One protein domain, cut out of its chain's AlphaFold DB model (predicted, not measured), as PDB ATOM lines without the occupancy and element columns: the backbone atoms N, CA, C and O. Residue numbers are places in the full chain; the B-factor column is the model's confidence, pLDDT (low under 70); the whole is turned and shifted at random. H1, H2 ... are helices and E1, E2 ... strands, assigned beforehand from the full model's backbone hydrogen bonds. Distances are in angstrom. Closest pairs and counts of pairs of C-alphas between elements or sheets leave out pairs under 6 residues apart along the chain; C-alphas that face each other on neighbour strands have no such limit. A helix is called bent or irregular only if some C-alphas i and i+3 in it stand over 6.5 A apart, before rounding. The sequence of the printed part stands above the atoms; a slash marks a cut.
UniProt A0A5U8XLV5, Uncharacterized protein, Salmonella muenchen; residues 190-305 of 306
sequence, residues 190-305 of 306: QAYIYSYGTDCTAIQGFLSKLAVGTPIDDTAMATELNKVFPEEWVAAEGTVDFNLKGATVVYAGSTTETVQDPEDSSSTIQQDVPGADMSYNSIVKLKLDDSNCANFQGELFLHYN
ATOM      1  N   GLN A 190     146.065 162.600 117.881       91.25
ATOM      2  CA  GLN A 190     146.548 163.753 118.646       91.25
ATOM      3  C   GLN A 190     147.662 164.444 117.851       91.25
ATOM      4  O   GLN A 190     148.679 163.815 117.549       91.25
ATOM      5  N   ALA A 191     147.470 165.719 117.507       92.75
ATOM      6  CA  ALA A 191     148.399 166.483 116.674       92.75
ATOM      7  C   ALA A 191     149.812 166.542 117.271       92.75
ATOM      8  O   ALA A 191     150.792 166.416 116.534       92.75
ATOM      9  N   TYR A 192     149.923 166.638 118.601       90.75
ATOM     10  CA  TYR A 192     151.224 166.710 119.256       90.75
ATOM     11  C   TYR A 192     152.022 165.422 119.031       90.75
ATOM     12  O   TYR A 192     153.202 165.502 118.729       90.75
ATOM     13  N   ILE A 193     151.392 164.236 119.092       91.69
ATOM     14  CA  ILE A 193     152.075 162.951 118.847       91.69
ATOM     15  C   ILE A 193     152.630 162.910 117.423       91.69
ATOM     16  O   ILE A 193     153.741 162.430 117.213       91.69
ATOM     17  N   TYR A 194     151.857 163.413 116.459       93.50
ATOM     18  CA  TYR A 194     152.266 163.460 115.059       93.50
ATOM     19  C   TYR A 194     153.486 164.364 114.844       93.50
ATOM     20  O   TYR A 194     154.410 163.975 114.133       93.50
ATOM     21  N   SER A 195     153.519 165.550 115.459       94.75
ATOM     22  CA  SER A 195     154.571 166.533 115.187       94.75
ATOM     23  C   SER A 195     155.777 166.462 116.126       94.75
ATOM     24  O   SER A 195     156.829 166.989 115.771       94.75
ATOM     25  N   TYR A 196     155.649 165.835 117.303       94.00
ATOM     26  CA  TYR A 196     156.622 165.930 118.401       94.00
ATOM     27  C   TYR A 196     158.063 165.648 117.964       94.00
ATOM     28  O   TYR A 196     158.968 166.405 118.302       94.00
ATOM     29  N   GLY A 197     158.267 164.561 117.214       92.81
ATOM     30  CA  GLY A 197     159.593 164.087 116.812       92.81
ATOM     31  C   GLY A 197     160.176 164.766 115.571       92.81
ATOM     32  O   GLY A 197     161.276 164.402 115.155       92.81
ATOM     33  N   THR A 198     159.460 165.707 114.952       95.94
ATOM     34  CA  THR A 198     159.895 166.352 113.709       95.94
ATOM     35  C   THR A 198     160.752 167.582 114.000       95.94
ATOM     36  O   THR A 198     160.293 168.542 114.618       95.94
ATOM     37  N   ASP A 199     161.981 167.587 113.480       96.75
ATOM     38  CA  ASP A 199     162.865 168.753 113.515       96.75
ATOM     39  C   ASP A 199     162.376 169.838 112.541       96.75
ATOM     40  O   ASP A 199     162.510 169.716 111.320       96.75
ATOM     41  N   CYS A 200     161.838 170.935 113.075       97.31
ATOM     42  CA  CYS A 200     161.366 172.071 112.288       97.31
ATOM     43  C   CYS A 200     162.441 173.156 112.087       97.31
ATOM     44  O   CYS A 200     162.139 174.250 111.605       97.31
ATOM     45  N   THR A 201     163.713 172.883 112.399       97.56
ATOM     46  CA  THR A 201     164.821 173.844 112.236       97.56
ATOM     47  C   THR A 201     164.954 174.337 110.793       97.56
ATOM     48  O   THR A 201     165.276 175.500 110.567       97.56
ATOM     49  N   ALA A 202     164.612 173.524 109.789       97.12
ATOM     50  CA  ALA A 202     164.631 173.955 108.388       97.12
ATOM     51  C   ALA A 202     163.704 175.156 108.090       97.12
ATOM     52  O   ALA A 202     163.962 175.910 107.150       97.12
ATOM     53  N   ILE A 203     162.660 175.361 108.901       96.38
ATOM     54  CA  ILE A 203     161.684 176.456 108.771       96.38
ATOM     55  C   ILE A 203     161.770 177.478 109.920       96.38
ATOM     56  O   ILE A 203     160.889 178.327 110.071       96.38
ATOM     57  N   GLN A 204     162.854 177.466 110.709       96.19
ATOM     58  CA  GLN A 204     163.005 178.325 111.895       96.19
ATOM     59  C   GLN A 204     162.887 179.832 111.603       96.19
ATOM     60  O   GLN A 204     162.323 180.589 112.395       96.19
ATOM     61  N   GLY A 205     163.320 180.283 110.419       94.69
ATOM     62  CA  GLY A 205     163.202 181.684 109.999       94.69
ATOM     63  C   GLY A 205     161.759 182.158 109.764       94.69
ATOM     64  O   GLY A 205     161.524 183.369 109.676       94.69
ATOM     65  N   PHE A 206     160.810 181.224 109.644       94.25
ATOM     66  CA  PHE A 206     159.375 181.497 109.639       94.25
ATOM     67  C   PHE A 206     158.801 181.393 111.056       94.25
ATOM     68  O   PHE A 206     158.189 182.347 111.530       94.25
ATOM     69  N   LEU A 207     159.074 180.284 111.757       95.75
ATOM     70  CA  LEU A 207     158.542 180.018 113.100       95.75
ATOM     71  C   LEU A 207     158.927 181.095 114.125       95.75
ATOM     72  O   LEU A 207     158.077 181.548 114.883       95.75
ATOM     73  N   SER A 208     160.169 181.587 114.086       95.06
ATOM     74  CA  SER A 208     160.674 182.637 114.991       95.06
ATOM     75  C   SER A 208     159.959 183.990 114.880       95.06
ATOM     76  O   SER A 208     160.163 184.863 115.723       95.06
ATOM     77  N   LYS A 209     159.139 184.195 113.843       94.00
ATOM     78  CA  LYS A 209     158.378 185.435 113.619       94.00
ATOM     79  C   LYS A 209     156.919 185.332 114.051       94.00
ATOM     80  O   LYS A 209     156.212 186.338 114.007       94.00
ATOM     81  N   LEU A 210     156.462 184.137 114.414       94.31
ATOM     82  CA  LEU A 210     155.095 183.919 114.861       94.31
ATOM     83  C   LEU A 210     154.914 184.453 116.283       94.31
ATOM     84  O   LEU A 210     155.808 184.356 117.120       94.31
ATOM     85  N   ALA A 211     153.740 185.019 116.548       93.88
ATOM     86  CA  ALA A 211     153.355 185.503 117.862       93.88
ATOM     87  C   ALA A 211     152.105 184.761 118.341       93.88
ATOM     88  O   ALA A 211     151.305 184.273 117.544       93.88
ATOM     89  N   VAL A 212     151.916 184.687 119.657       96.38
ATOM     90  CA  VAL A 212     150.697 184.111 120.237       96.38
ATOM     91  C   VAL A 212     149.468 184.869 119.729       96.38
ATOM     92  O   VAL A 212     149.461 186.098 119.666       96.38
ATOM     93  N   GLY A 213     148.427 184.127 119.357       93.69
ATOM     94  CA  GLY A 213     147.198 184.659 118.776       93.69
ATOM     95  C   GLY A 213     147.271 184.928 117.272       93.69
ATOM     96  O   GLY A 213     146.259 185.325 116.699       93.69
ATOM     97  N   THR A 214     148.418 184.715 116.613       93.25
ATOM     98  CA  THR A 214     148.497 184.787 115.149       93.25
ATOM     99  C   THR A 214     147.603 183.700 114.535       93.25
ATOM    100  O   THR A 214     147.817 182.520 114.833       93.25
ATOM    101  N   PRO A 215     146.614 184.062 113.694       91.50
ATOM    102  CA  PRO A 215     145.848 183.094 112.917       91.50
ATOM    103  C   PRO A 215     146.758 182.432 111.888       91.50
ATOM    104  O   PRO A 215     147.563 183.101 111.245       91.50
ATOM    105  N   ILE A 216     146.617 181.122 111.741       86.75
ATOM    106  CA  ILE A 216     147.403 180.280 110.838       86.75
ATOM    107  C   ILE A 216     146.461 179.660 109.804       86.75
ATOM    108  O   ILE A 216     146.585 178.512 109.408       86.75
ATOM    109  N   ASP A 217     145.473 180.430 109.359       75.31
ATOM    110  CA  ASP A 217     144.458 179.985 108.411       75.31
ATOM    111  C   ASP A 217     144.821 180.319 106.952       75.31
ATOM    112  O   ASP A 217     143.939 180.392 106.090       75.31
ATOM    113  N   ASP A 218     146.119 180.505 106.678       80.62
ATOM    114  CA  ASP A 218     146.672 180.892 105.382       80.62
ATOM    115  C   ASP A 218     147.552 179.811 104.726       80.62
ATOM    116  O   ASP A 218     148.024 178.852 105.341       80.62
ATOM    117  N   THR A 219     147.790 179.969 103.422       90.00
ATOM    118  CA  THR A 219     148.615 179.035 102.643       90.00
ATOM    119  C   THR A 219     150.114 179.184 102.913       90.00
ATOM    120  O   THR A 219     150.896 178.348 102.453       90.00
ATOM    121  N   ALA A 220     150.549 180.244 103.604       91.62
ATOM    122  CA  ALA A 220     151.964 180.505 103.842       91.62
ATOM    123  C   ALA A 220     152.521 179.509 104.861       91.62
ATOM    124  O   ALA A 220     153.529 178.866 104.577       91.62
ATOM    125  N   MET A 221     151.824 179.296 105.983       92.56
ATOM    126  CA  MET A 221     152.251 178.275 106.944       92.56
ATOM    127  C   MET A 221     152.177 176.865 106.354       92.56
ATOM    128  O   MET A 221     153.105 176.082 106.532       92.56
ATOM    129  N   ALA A 222     151.117 176.553 105.604       93.88
ATOM    130  CA  ALA A 222     150.988 175.268 104.914       93.88
ATOM    131  C   ALA A 222     152.201 174.990 104.003       93.88
ATOM    132  O   ALA A 222     152.779 173.904 104.027       93.88
ATOM    133  N   THR A 223     152.656 176.009 103.264       95.56
ATOM    134  CA  THR A 223     153.850 175.916 102.409       95.56
ATOM    135  C   THR A 223     155.121 175.626 103.208       95.56
ATOM    136  O   THR A 223     155.984 174.896 102.725       95.56
ATOM    137  N   GLU A 224     155.268 176.190 104.407       95.81
ATOM    138  CA  GLU A 224     156.416 175.910 105.276       95.81
ATOM    139  C   GLU A 224     156.342 174.505 105.885       95.81
ATOM    140  O   GLU A 224     157.330 173.775 105.825       95.81
ATOM    141  N   LEU A 225     155.179 174.077 106.394       95.06
ATOM    142  CA  LEU A 225     155.002 172.724 106.937       95.06
ATOM    143  C   LEU A 225     155.313 171.641 105.898       95.06
ATOM    144  O   LEU A 225     156.006 170.677 106.220       95.06
ATOM    145  N   ASN A 226     154.929 171.846 104.636       96.06
ATOM    146  CA  ASN A 226     155.197 170.913 103.531       96.06
ATOM    147  C   ASN A 226     156.686 170.770 103.163       96.06
ATOM    148  O   ASN A 226     157.040 169.960 102.307       96.06
ATOM    149  N   LYS A 227     157.583 171.551 103.781       96.38
ATOM    150  CA  LYS A 227     159.040 171.375 103.644       96.38
ATOM    151  C   LYS A 227     159.614 170.381 104.652       96.38
ATOM    152  O   LYS A 227     160.725 169.901 104.438       96.38
ATOM    153  N   VAL A 228     158.905 170.130 105.753       96.62
ATOM    154  CA  VAL A 228     159.385 169.322 106.889       96.62
ATOM    155  C   VAL A 228     158.516 168.094 107.147       96.62
ATOM    156  O   VAL A 228     159.037 167.067 107.574       96.62
ATOM    157  N   PHE A 229     157.224 168.167 106.837       95.19
ATOM    158  CA  PHE A 229     156.301 167.043 106.919       95.19
ATOM    159  C   PHE A 229     156.102 166.395 105.542       95.19
ATOM    160  O   PHE A 229     156.092 167.100 104.530       95.19
ATOM    161  N   PRO A 230     155.969 165.058 105.478       92.56
ATOM    162  CA  PRO A 230     155.738 164.354 104.221       92.56
ATOM    163  C   PRO A 230     154.294 164.480 103.715       92.56
ATOM    164  O   PRO A 230     154.058 164.313 102.519       92.56
ATOM    165  N   GLU A 231     153.331 164.739 104.600       95.12
ATOM    166  CA  GLU A 231     151.934 164.951 104.237       95.12
ATOM    167  C   GLU A 231     151.667 166.386 103.776       95.12
ATOM    168  O   GLU A 231     152.306 167.336 104.223       95.12
ATOM    169  N   GLU A 232     150.699 166.533 102.872       95.25
ATOM    170  CA  GLU A 232     150.324 167.825 102.308       95.25
ATOM    171  C   GLU A 232     149.393 168.580 103.265       95.25
ATOM    172  O   GLU A 232     148.188 168.336 103.318       95.25
ATOM    173  N   TRP A 233     149.964 169.524 104.001       96.19
ATOM    174  CA  TRP A 233     149.242 170.528 104.764       96.19
ATOM    175  C   TRP A 233     148.613 171.568 103.840       96.19
ATOM    176  O   TRP A 233     149.244 172.059 102.898       96.19
ATOM    177  N   VAL A 234     147.370 171.938 104.149       95.88
ATOM    178  CA  VAL A 234     146.566 172.896 103.380       95.88
ATOM    179  C   VAL A 234     145.901 173.928 104.293       95.88
ATOM    180  O   VAL A 234     145.810 173.747 105.503       95.88
ATOM    181  N   ALA A 235     145.407 175.017 103.703       94.19
ATOM    182  CA  ALA A 235     144.520 175.975 104.359       94.19
ATOM    183  C   ALA A 235     143.283 176.173 103.475       94.19
ATOM    184  O   ALA A 235     143.238 177.064 102.625       94.19
ATOM    185  N   ALA A 236     142.315 175.269 103.617       93.25
ATOM    186  CA  ALA A 236     141.133 175.200 102.763       93.25
ATOM    187  C   ALA A 236     139.843 175.298 103.585       93.25
ATOM    188  O   ALA A 236     139.791 174.872 104.735       93.25
ATOM    189  N   GLU A 237     138.787 175.854 102.991       92.38
ATOM    190  CA  GLU A 237     137.463 175.863 103.617       92.38
ATOM    191  C   GLU A 237     136.902 174.435 103.727       92.38
ATOM    192  O   GLU A 237     136.979 173.655 102.773       92.38
ATOM    193  N   GLY A 238     136.285 174.118 104.867       91.44
ATOM    194  CA  GLY A 238     135.675 172.816 105.146       91.44
ATOM    195  C   GLY A 238     136.589 171.817 105.865       91.44
ATOM    196  O   GLY A 238     137.732 172.105 106.211       91.44
ATOM    197  N   THR A 239     136.046 170.623 106.110       94.38
ATOM    198  CA  THR A 239     136.713 169.554 106.864       94.38
ATOM    199  C   THR A 239     137.539 168.665 105.938       94.38
ATOM    200  O   THR A 239     136.973 167.900 105.156       94.38
ATOM    201  N   VAL A 240     138.868 168.751 106.031       95.19
ATOM    202  CA  VAL A 240     139.816 167.916 105.269       95.19
ATOM    203  C   VAL A 240     141.005 167.512 106.144       95.19
ATOM    204  O   VAL A 240     141.254 168.119 107.187       95.19
ATOM    205  N   ASP A 241     141.718 166.458 105.750       95.81
ATOM    206  CA  ASP A 241     142.934 166.021 106.444       95.81
ATOM    207  C   ASP A 241     144.023 167.106 106.365       95.81
ATOM    208  O   ASP A 241     144.122 167.807 105.358       95.81
ATOM    209  N   PHE A 242     144.839 167.237 107.420       95.12
ATOM    210  CA  PHE A 242     145.980 168.171 107.476       95.12
ATOM    211  C   PHE A 242     145.609 169.632 107.154       95.12
ATOM    212  O   PHE A 242     146.318 170.347 106.441       95.12
ATOM    213  N   ASN A 243     144.473 170.094 107.679       96.00
ATOM    214  CA  ASN A 243     143.982 171.445 107.433       96.00
ATOM    215  C   ASN A 243     144.372 172.409 108.559       96.00
ATOM    216  O   ASN A 243     144.036 172.190 109.722       96.00
ATOM    217  N   LEU A 244     145.020 173.516 108.200       95.56
ATOM    218  CA  LEU A 244     145.328 174.623 109.108       95.56
ATOM    219  C   LEU A 244     144.207 175.666 109.176       95.56
ATOM    220  O   LEU A 244     144.309 176.629 109.931       95.56
ATOM    221  N   LYS A 245     143.117 175.519 108.412       95.75
ATOM    222  CA  LYS A 245     142.019 176.489 108.451       95.75
ATOM    223  C   LYS A 245     141.456 176.628 109.872       95.75
ATOM    224  O   LYS A 245     140.961 175.668 110.454       95.75
ATOM    225  N   GLY A 246     141.505 177.845 110.415       92.19
ATOM    226  CA  GLY A 246     141.078 178.145 111.786       92.19
ATOM    227  C   GLY A 246     142.124 177.835 112.865       92.19
ATOM    228  O   GLY A 246     141.874 178.102 114.039       92.19
ATOM    229  N   ALA A 247     143.299 177.320 112.495       95.12
ATOM    230  CA  ALA A 247     144.385 177.099 113.437       95.12
ATOM    231  C   ALA A 247     144.957 178.429 113.947       95.12
ATOM    232  O   ALA A 247     144.943 179.447 113.251       95.12
ATOM    233  N   THR A 248     145.475 178.431 115.175       96.19
ATOM    234  CA  THR A 248     146.028 179.635 115.812       96.19
ATOM    235  C   THR A 248     147.280 179.296 116.614       96.19
ATOM    236  O   THR A 248     147.366 178.232 117.227       96.19
ATOM    237  N   VAL A 249     148.252 180.206 116.651       96.94
ATOM    238  CA  VAL A 249     149.421 180.074 117.532       96.94
ATOM    239  C   VAL A 249     148.990 180.264 118.983       96.94
ATOM    240  O   VAL A 249     148.454 181.314 119.337       96.94
ATOM    241  N   VAL A 250     149.269 179.285 119.841       95.25
ATOM    242  CA  VAL A 250     148.982 179.358 121.287       95.25
ATOM    243  C   VAL A 250     150.241 179.514 122.133       95.25
ATOM    244  O   VAL A 250     150.175 180.039 123.240       95.25
ATOM    245  N   TYR A 251     151.402 179.146 121.588       95.31
ATOM    246  CA  TYR A 251     152.704 179.389 122.199       95.31
ATOM    247  C   TYR A 251     153.759 179.620 121.116       95.31
ATOM    248  O   TYR A 251     153.735 178.955 120.083       95.31
ATOM    249  N   ALA A 252     154.694 180.536 121.358       95.19
ATOM    250  CA  ALA A 252     155.869 180.742 120.517       95.19
ATOM    251  C   ALA A 252     157.013 181.272 121.387       95.19
ATOM    252  O   ALA A 252     156.923 182.385 121.910       95.19
ATOM    253  N   GLY A 253     158.068 180.480 121.578       94.56
ATOM    254  CA  GLY A 253     159.170 180.880 122.449       94.56
ATOM    255  C   GLY A 253     160.127 179.752 122.817       94.56
ATOM    256  O   GLY A 253     160.213 178.745 122.120       94.56
ATOM    257  N   SER A 254     160.852 179.963 123.919       95.12
ATOM    258  CA  SER A 254     161.808 179.008 124.498       95.12
ATOM    259  C   SER A 254     161.124 177.701 124.912       95.12
ATOM    260  O   SER A 254     159.945 177.693 125.248       95.12
ATOM    261  N   THR A 255     161.861 176.591 124.935       95.94
ATOM    262  CA  THR A 255     161.383 175.323 125.520       95.94
ATOM    263  C   THR A 255     161.346 175.342 127.051       95.94
ATOM    264  O   THR A 255     160.762 174.449 127.659       95.94
ATOM    265  N   THR A 256     161.889 176.388 127.678       94.88
ATOM    266  CA  THR A 256     161.736 176.682 129.109       94.88
ATOM    267  C   THR A 256     160.962 177.975 129.337       94.88
ATOM    268  O   THR A 256     161.118 178.954 128.602       94.88
ATOM    269  N   GLU A 257     160.188 178.021 130.413       92.19
ATOM    270  CA  GLU A 257     159.442 179.199 130.839       92.19
ATOM    271  C   GLU A 257     159.685 179.535 132.313       92.19
ATOM    272  O   GLU A 257     160.010 178.687 133.141       92.19
ATOM    273  N   THR A 258     159.521 180.817 132.638       92.19
ATOM    274  CA  THR A 258     159.579 181.298 134.020       92.19
ATOM    275  C   THR A 258     158.173 181.325 134.588       92.19
ATOM    276  O   THR A 258     157.334 182.079 134.092       92.19
ATOM    277  N   VAL A 259     157.926 180.546 135.635       91.56
ATOM    278  CA  VAL A 259     156.630 180.498 136.318       91.56
ATOM    279  C   VAL A 259     156.763 180.851 137.790       91.56
ATOM    280  O   VAL A 259     157.855 180.838 138.360       91.56
ATOM    281  N   GLN A 260     155.632 181.188 138.403       93.62
ATOM    282  CA  GLN A 260     155.549 181.391 139.842       93.62
ATOM    283  C   GLN A 260     155.842 180.076 140.571       93.62
ATOM    284  O   GLN A 260     155.308 179.036 140.187       93.62
ATOM    285  N   ASP A 261     156.656 180.128 141.623       90.94
ATOM    286  CA  ASP A 261     156.905 178.955 142.458       90.94
ATOM    287  C   ASP A 261     155.598 178.531 143.175       90.94
ATOM    288  O   ASP A 261     154.970 179.359 143.849       90.94
ATOM    289  N   PRO A 262     155.141 177.271 143.019       87.19
ATOM    290  CA  PRO A 262     153.929 176.778 143.670       87.19
ATOM    291  C   PRO A 262     154.054 176.665 145.199       87.19
ATOM    292  O   PRO A 262     153.029 176.639 145.882       87.19
ATOM    293  N   GLU A 263     155.274 176.611 145.740       91.94
ATOM    294  CA  GLU A 263     155.540 176.574 147.181       91.94
ATOM    295  C   GLU A 263     155.811 177.970 147.766       91.94
ATOM    296  O   GLU A 263     155.625 178.181 148.968       91.94
ATOM    297  N   ASP A 264     156.186 178.940 146.925       91.62
ATOM    298  CA  ASP A 264     156.491 180.315 147.330       91.62
ATOM    299  C   ASP A 264     155.936 181.364 146.347       91.62
ATOM    300  O   ASP A 264     156.531 181.727 145.330       91.62
ATOM    301  N   SER A 265     154.816 181.984 146.722       89.19
ATOM    302  CA  SER A 265     154.183 183.058 145.945       89.19
ATOM    303  C   SER A 265     155.015 184.349 145.816       89.19
ATOM    304  O   SER A 265     154.523 185.334 145.268       89.19
ATOM    305  N   SER A 266     156.240 184.391 146.349       90.69
ATOM    306  CA  SER A 266     157.167 185.519 146.222       90.69
ATOM    307  C   SER A 266     158.362 185.263 145.295       90.69
ATOM    308  O   SER A 266     159.125 186.197 145.038       90.69
ATOM    309  N   SER A 267     158.511 184.052 144.743       93.69
ATOM    310  CA  SER A 267     159.651 183.672 143.900       93.69
ATOM    311  C   SER A 267     159.229 183.071 142.549       93.69
ATOM    312  O   SER A 267     158.072 182.719 142.328       93.69
ATOM    313  N   THR A 268     160.164 182.989 141.602       94.56
ATOM    314  CA  THR A 268     159.927 182.369 140.290       94.56
ATOM    315  C   THR A 268     160.933 181.266 140.027       94.56
ATOM    316  O   THR A 268     162.121 181.438 140.312       94.56
ATOM    317  N   ILE A 269     160.479 180.197 139.386       93.19
ATOM    318  CA  ILE A 269     161.308 179.077 138.943       93.19
ATOM    319  C   ILE A 269     161.321 178.991 137.417       93.19
ATOM    320  O   ILE A 269     160.408 179.466 136.743       93.19
ATOM    321  N   GLN A 270     162.378 178.391 136.869       93.00
ATOM    322  CA  GLN A 270     162.371 177.923 135.483       93.00
ATOM    323  C   GLN A 270     161.763 176.524 135.461       93.00
ATOM    324  O   GLN A 270     162.169 175.676 136.255       93.00
ATOM    325  N   GLN A 271     160.835 176.289 134.544       92.50
ATOM    326  CA  GLN A 271     160.318 174.960 134.253       92.50
ATOM    327  C   GLN A 271     160.311 174.708 132.747       92.50
ATOM    328  O   GLN A 271     160.331 175.644 131.946       92.50
ATOM    329  N   ASP A 272     160.252 173.439 132.374       94.75
ATOM    330  CA  ASP A 272     160.084 173.036 130.985       94.75
ATOM    331  C   ASP A 272     158.660 173.372 130.530       94.75
ATOM    332  O   ASP A 272     157.687 173.152 131.259       94.75
ATOM    333  N   VAL A 273     158.524 173.887 129.310       92.94
ATOM    334  CA  VAL A 273     157.212 174.086 128.694       92.94
ATOM    335  C   VAL A 273     156.558 172.708 128.537       92.94
ATOM    336  O   VAL A 273     157.173 171.813 127.953       92.94
ATOM    337  N   PRO A 274     155.312 172.496 129.006       89.50
ATOM    338  CA  PRO A 274     154.679 171.182 128.964       89.50
ATOM    339  C   PRO A 274     154.700 170.563 127.565       89.50
ATOM    340  O   PRO A 274     154.211 171.169 126.611       89.50
ATOM    341  N   GLY A 275     155.268 169.359 127.461       87.19
ATOM    342  CA  GLY A 275     155.424 168.607 126.215       87.19
ATOM    343  C   GLY A 275     156.476 169.159 125.244       87.19
ATOM    344  O   GLY A 275     156.462 168.759 124.090       87.19
ATOM    345  N   ALA A 276     157.362 170.065 125.661       93.00
ATOM    346  CA  ALA A 276     158.499 170.464 124.840       93.00
ATOM    347  C   ALA A 276     159.592 169.381 124.800       93.00
ATOM    348  O   ALA A 276     159.925 168.777 125.820       93.00
ATOM    349  N   ASP A 277     160.190 169.171 123.628       94.25
ATOM    350  CA  ASP A 277     161.423 168.398 123.481       94.25
ATOM    351  C   ASP A 277     162.640 169.279 123.802       94.25
ATOM    352  O   ASP A 277     163.018 170.171 123.039       94.25
ATOM    353  N   MET A 278     163.283 168.988 124.935       94.19
ATOM    354  CA  MET A 278     164.432 169.738 125.459       94.19
ATOM    355  C   MET A 278     165.719 169.576 124.635       94.19
ATOM    356  O   MET A 278     166.730 170.212 124.935       94.19
ATOM    357  N   SER A 279     165.699 168.753 123.583       95.12
ATOM    358  CA  SER A 279     166.764 168.703 122.573       95.12
ATOM    359  C   SER A 279     166.793 169.958 121.686       95.12
ATOM    360  O   SER A 279     167.776 170.186 120.976       95.12
ATOM    361  N   TYR A 280     165.731 170.771 121.733       96.44
ATOM    362  CA  TYR A 280     165.581 172.024 120.999       96.44
ATOM    363  C   TYR A 280     165.498 173.221 121.948       96.44
ATOM    364  O   TYR A 280     165.037 173.110 123.086       96.44
ATOM    365  N   ASN A 281     165.931 174.392 121.476       96.12
ATOM    366  CA  ASN A 281     165.886 175.627 122.265       96.12
ATOM    367  C   ASN A 281     164.559 176.398 122.139       96.12
ATOM    368  O   ASN A 281     164.305 177.284 122.953       96.12
ATOM    369  N   SER A 282     163.728 176.081 121.138       96.94
ATOM    370  CA  SER A 282     162.484 176.797 120.849       96.94
ATOM    371  C   SER A 282     161.350 175.869 120.401       96.94
ATOM    372  O   SER A 282     161.574 174.815 119.800       96.94
ATOM    373  N   ILE A 283     160.113 176.294 120.660       97.25
ATOM    374  CA  ILE A 283     158.885 175.617 120.243       97.25
ATOM    375  C   ILE A 283     157.822 176.635 119.810       97.25
ATOM    376  O   ILE A 283     157.621 177.673 120.446       97.25
ATOM    377  N   VAL A 284     157.099 176.310 118.738       96.50
ATOM    378  CA  VAL A 284     155.803 176.921 118.418       96.50
ATOM    379  C   VAL A 284     154.708 175.874 118.604       96.50
ATOM    380  O   VAL A 284     154.803 174.780 118.051       96.50
ATOM    381  N   LYS A 285     153.657 176.217 119.356       96.06
ATOM    382  CA  LYS A 285     152.451 175.394 119.487       96.06
ATOM    383  C   LYS A 285     151.314 175.985 118.669       96.06
ATOM    384  O   LYS A 285     150.958 177.154 118.861       96.06
ATOM    385  N   LEU A 286     150.741 175.185 117.776       95.12
ATOM    386  CA  LEU A 286     149.616 175.577 116.928       95.12
ATOM    387  C   LEU A 286     148.378 174.783 117.315       95.12
ATOM    388  O   LEU A 286     148.338 173.578 117.087       95.12
ATOM    389  N   LYS A 287     147.353 175.447 117.843       95.12
ATOM    390  CA  LYS A 287     146.065 174.802 118.095       95.12
ATOM    391  C   LYS A 287     145.329 174.641 116.772       95.12
ATOM    392  O   LYS A 287     145.047 175.642 116.115       95.12
ATOM    393  N   LEU A 288     145.039 173.401 116.395       94.12
ATOM    394  CA  LEU A 288     144.211 173.073 115.240       94.12
ATOM    395  C   LEU A 288     142.736 173.319 115.561       94.12
ATOM    396  O   LEU A 288     142.304 173.187 116.708       94.12
ATOM    397  N   ASP A 289     141.964 173.658 114.533       92.88
ATOM    398  CA  ASP A 289     140.513 173.726 114.647       92.88
ATOM    399  C   ASP A 289     139.913 172.313 114.609       92.88
ATOM    400  O   ASP A 289     140.123 171.549 113.659       92.88
ATOM    401  N   ASP A 290     139.135 171.978 115.639       88.56
ATOM    402  CA  ASP A 290     138.553 170.646 115.809       88.56
ATOM    403  C   ASP A 290     137.496 170.305 114.742       88.56
ATOM    404  O   ASP A 290     137.136 169.136 114.600       88.56
ATOM    405  N   SER A 291     136.978 171.281 113.988       91.12
ATOM    406  CA  SER A 291     135.983 171.062 112.927       91.12
ATOM    407  C   SER A 291     136.618 170.970 111.539       91.12
ATOM    408  O   SER A 291     136.152 170.189 110.706       91.12
ATOM    409  N   ASN A 292     137.679 171.734 111.277       93.50
ATOM    410  CA  ASN A 292     138.298 171.820 109.953       93.50
ATOM    411  C   ASN A 292     139.379 170.761 109.710       93.50
ATOM    412  O   ASN A 292     139.504 170.295 108.576       93.50
ATOM    413  N   CYS A 293     140.141 170.354 110.733       93.38
ATOM    414  CA  CYS A 293     141.132 169.287 110.585       93.38
ATOM    415  C   CYS A 293     140.477 167.921 110.819       93.38
ATOM    416  O   CYS A 293     140.023 167.615 111.923       93.38
ATOM    417  N   ALA A 294     140.370 167.100 109.775       93.69
ATOM    418  CA  ALA A 294     139.602 165.857 109.827       93.69
ATOM    419  C   ALA A 294     140.302 164.737 110.617       93.69
ATOM    420  O   ALA A 294     139.634 163.996 111.336       93.69
ATOM    421  N   ASN A 295     141.629 164.645 110.526       93.69
ATOM    422  CA  ASN A 295     142.421 163.528 111.045       93.69
ATOM    423  C   ASN A 295     143.119 163.805 112.383       93.69
ATOM    424  O   ASN A 295     143.415 162.855 113.108       93.69
ATOM    425  N   PHE A 296     143.359 165.071 112.727       93.56
ATOM    426  CA  PHE A 296     143.998 165.458 113.981       93.56
ATOM    427  C   PHE A 296     143.151 166.434 114.789       93.56
ATOM    428  O   PHE A 296     142.435 167.272 114.246       93.56
ATOM    429  N   GLN A 297     143.272 166.325 116.105       92.12
ATOM    430  CA  GLN A 297     142.785 167.301 117.075       92.12
ATOM    431  C   GLN A 297     143.958 167.791 117.917       92.12
ATOM    432  O   GLN A 297     144.994 167.122 118.006       92.12
ATOM    433  N   GLY A 298     143.780 168.933 118.566       93.12
ATOM    434  CA  GLY A 298     144.765 169.408 119.522       93.12
ATOM    435  C   GLY A 298     145.820 170.341 118.967       93.12
ATOM    436  O   GLY A 298     145.531 171.171 118.108       93.12
ATOM    437  N   GLU A 299     147.020 170.263 119.529       94.81
ATOM    438  CA  GLU A 299     148.098 171.201 119.244       94.81
ATOM    439  C   GLU A 299     149.235 170.525 118.476       94.81
ATOM    440  O   GLU A 299     149.718 169.470 118.868       94.81
ATOM    441  N   LEU A 300     149.701 171.137 117.386       95.06
ATOM    442  CA  LEU A 300     150.993 170.787 116.799       95.06
ATOM    443  C   LEU A 300     152.098 171.415 117.633       95.06
ATOM    444  O   LEU A 300     152.056 172.606 117.925       95.06
ATOM    445  N   PHE A 301     153.107 170.623 117.950       96.44
ATOM    446  CA  PHE A 301     154.322 171.020 118.644       96.44
ATOM    447  C   PHE A 301     155.456 171.049 117.623       96.44
ATOM    448  O   PHE A 301     155.903 169.998 117.163       96.44
ATOM    449  N   LEU A 302     155.867 172.252 117.223       96.69
ATOM    450  CA  LEU A 302     156.882 172.483 116.199       96.69
ATOM    451  C   LEU A 302     158.182 172.913 116.881       96.69
ATOM    452  O   LEU A 302     158.364 174.091 117.200       96.69
ATOM    453  N   HIS A 303     159.060 171.947 117.136       97.81
ATOM    454  CA  HIS A 303     160.344 172.164 117.801       97.81
ATOM    455  C   HIS A 303     161.424 172.580 116.803       97.81
ATOM    456  O   HIS A 303     161.517 172.023 115.709       97.81
ATOM    457  N   TYR A 304     162.248 173.563 117.162       97.75
ATOM    458  CA  TYR A 304     163.326 174.044 116.302       97.75
ATOM    459  C   TYR A 304     164.464 174.666 117.110       97.75
ATOM    460  O   TYR A 304     164.280 175.114 118.242       97.75
ATOM    461  N   ASN A 305     165.649 174.725 116.505       95.56
ATOM    462  CA  ASN A 305     166.769 175.494 117.031       95.56
ATOM    463  C   ASN A 305     166.842 176.857 116.334       95.56
ATOM    464  O   ASN A 305     167.137 176.933 115.138       95.56
TER     465      ASN A 305
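Overview. This is residues 190 to 305 of the 306 residues of an uncharacterized protein of Salmonella muenchen (UniProt A0A5U8XLV5). A small three-stranded sheet, E1 E4 E5, has H2 over one face and H1 beside its edge strand E5, while the hairpin E2 and E3 reaches away as an arm at one end. H3 and the long unnamed stretch 226 to 247 lie toward the other end. The 116 printed residues have three named helices, then five named strands, class mixed, under half of them in named elements; both sheets, E1 - E4 - E5 and E2 - E3, are antiparallel. The whole is compact, radius of gyration of the C-alphas 14.9 A, spanning 48 by 28 by 23 A.

Arrangement. Start at H1, residues 191 to 195, at the level of the sheet of E1, 248 to 254, E4, 282 to 287, and E5, 299 to 304; its closest C-alphas to E5 are Tyr 192 and Leu 300, 4.8 A. Next, irregular H2, 201 to 207, with C-alphas 202 and 205 8.0 A apart, has a height over the sheet of 8.4 A. H3, 219 to 225, only just touches H2 in a helical hairpin, with 3 pairs of C-alphas within 8 A, the closest Ile 203 and Glu 224, 6.3 A. E1 runs on at 94 degrees into E2, 256 to 260, which forms a hairpin with E3, 268 to 272. Within hydrogen-bond range find N 285 and O 251, 2.8 A, N 257 and O 271, 2.8 A, and N 300 and O 286, 2.8 A. Every O i to N i+4 pair is within range in H1 and H3; H2 has 1 of 3, and 3 of 4 O i to N i+3.

Along the chain. Find C-alpha 191 at (148.399, 166.483, 116.674), where H1 begins. E1 spans 18.0 A, E4 16.8 A, and E5 15.8 A, ending at C-alpha 304, (163.326, 174.044, 116.302).

Size, cuts and confidence. The C-alphas farthest apart, Gly 238 and Ser 266, are 48.1 A apart. The printed part has no cut; H2 to H3, H3 to E1 and E4 to E5 are long links. No printed residue is under pLDDT 70.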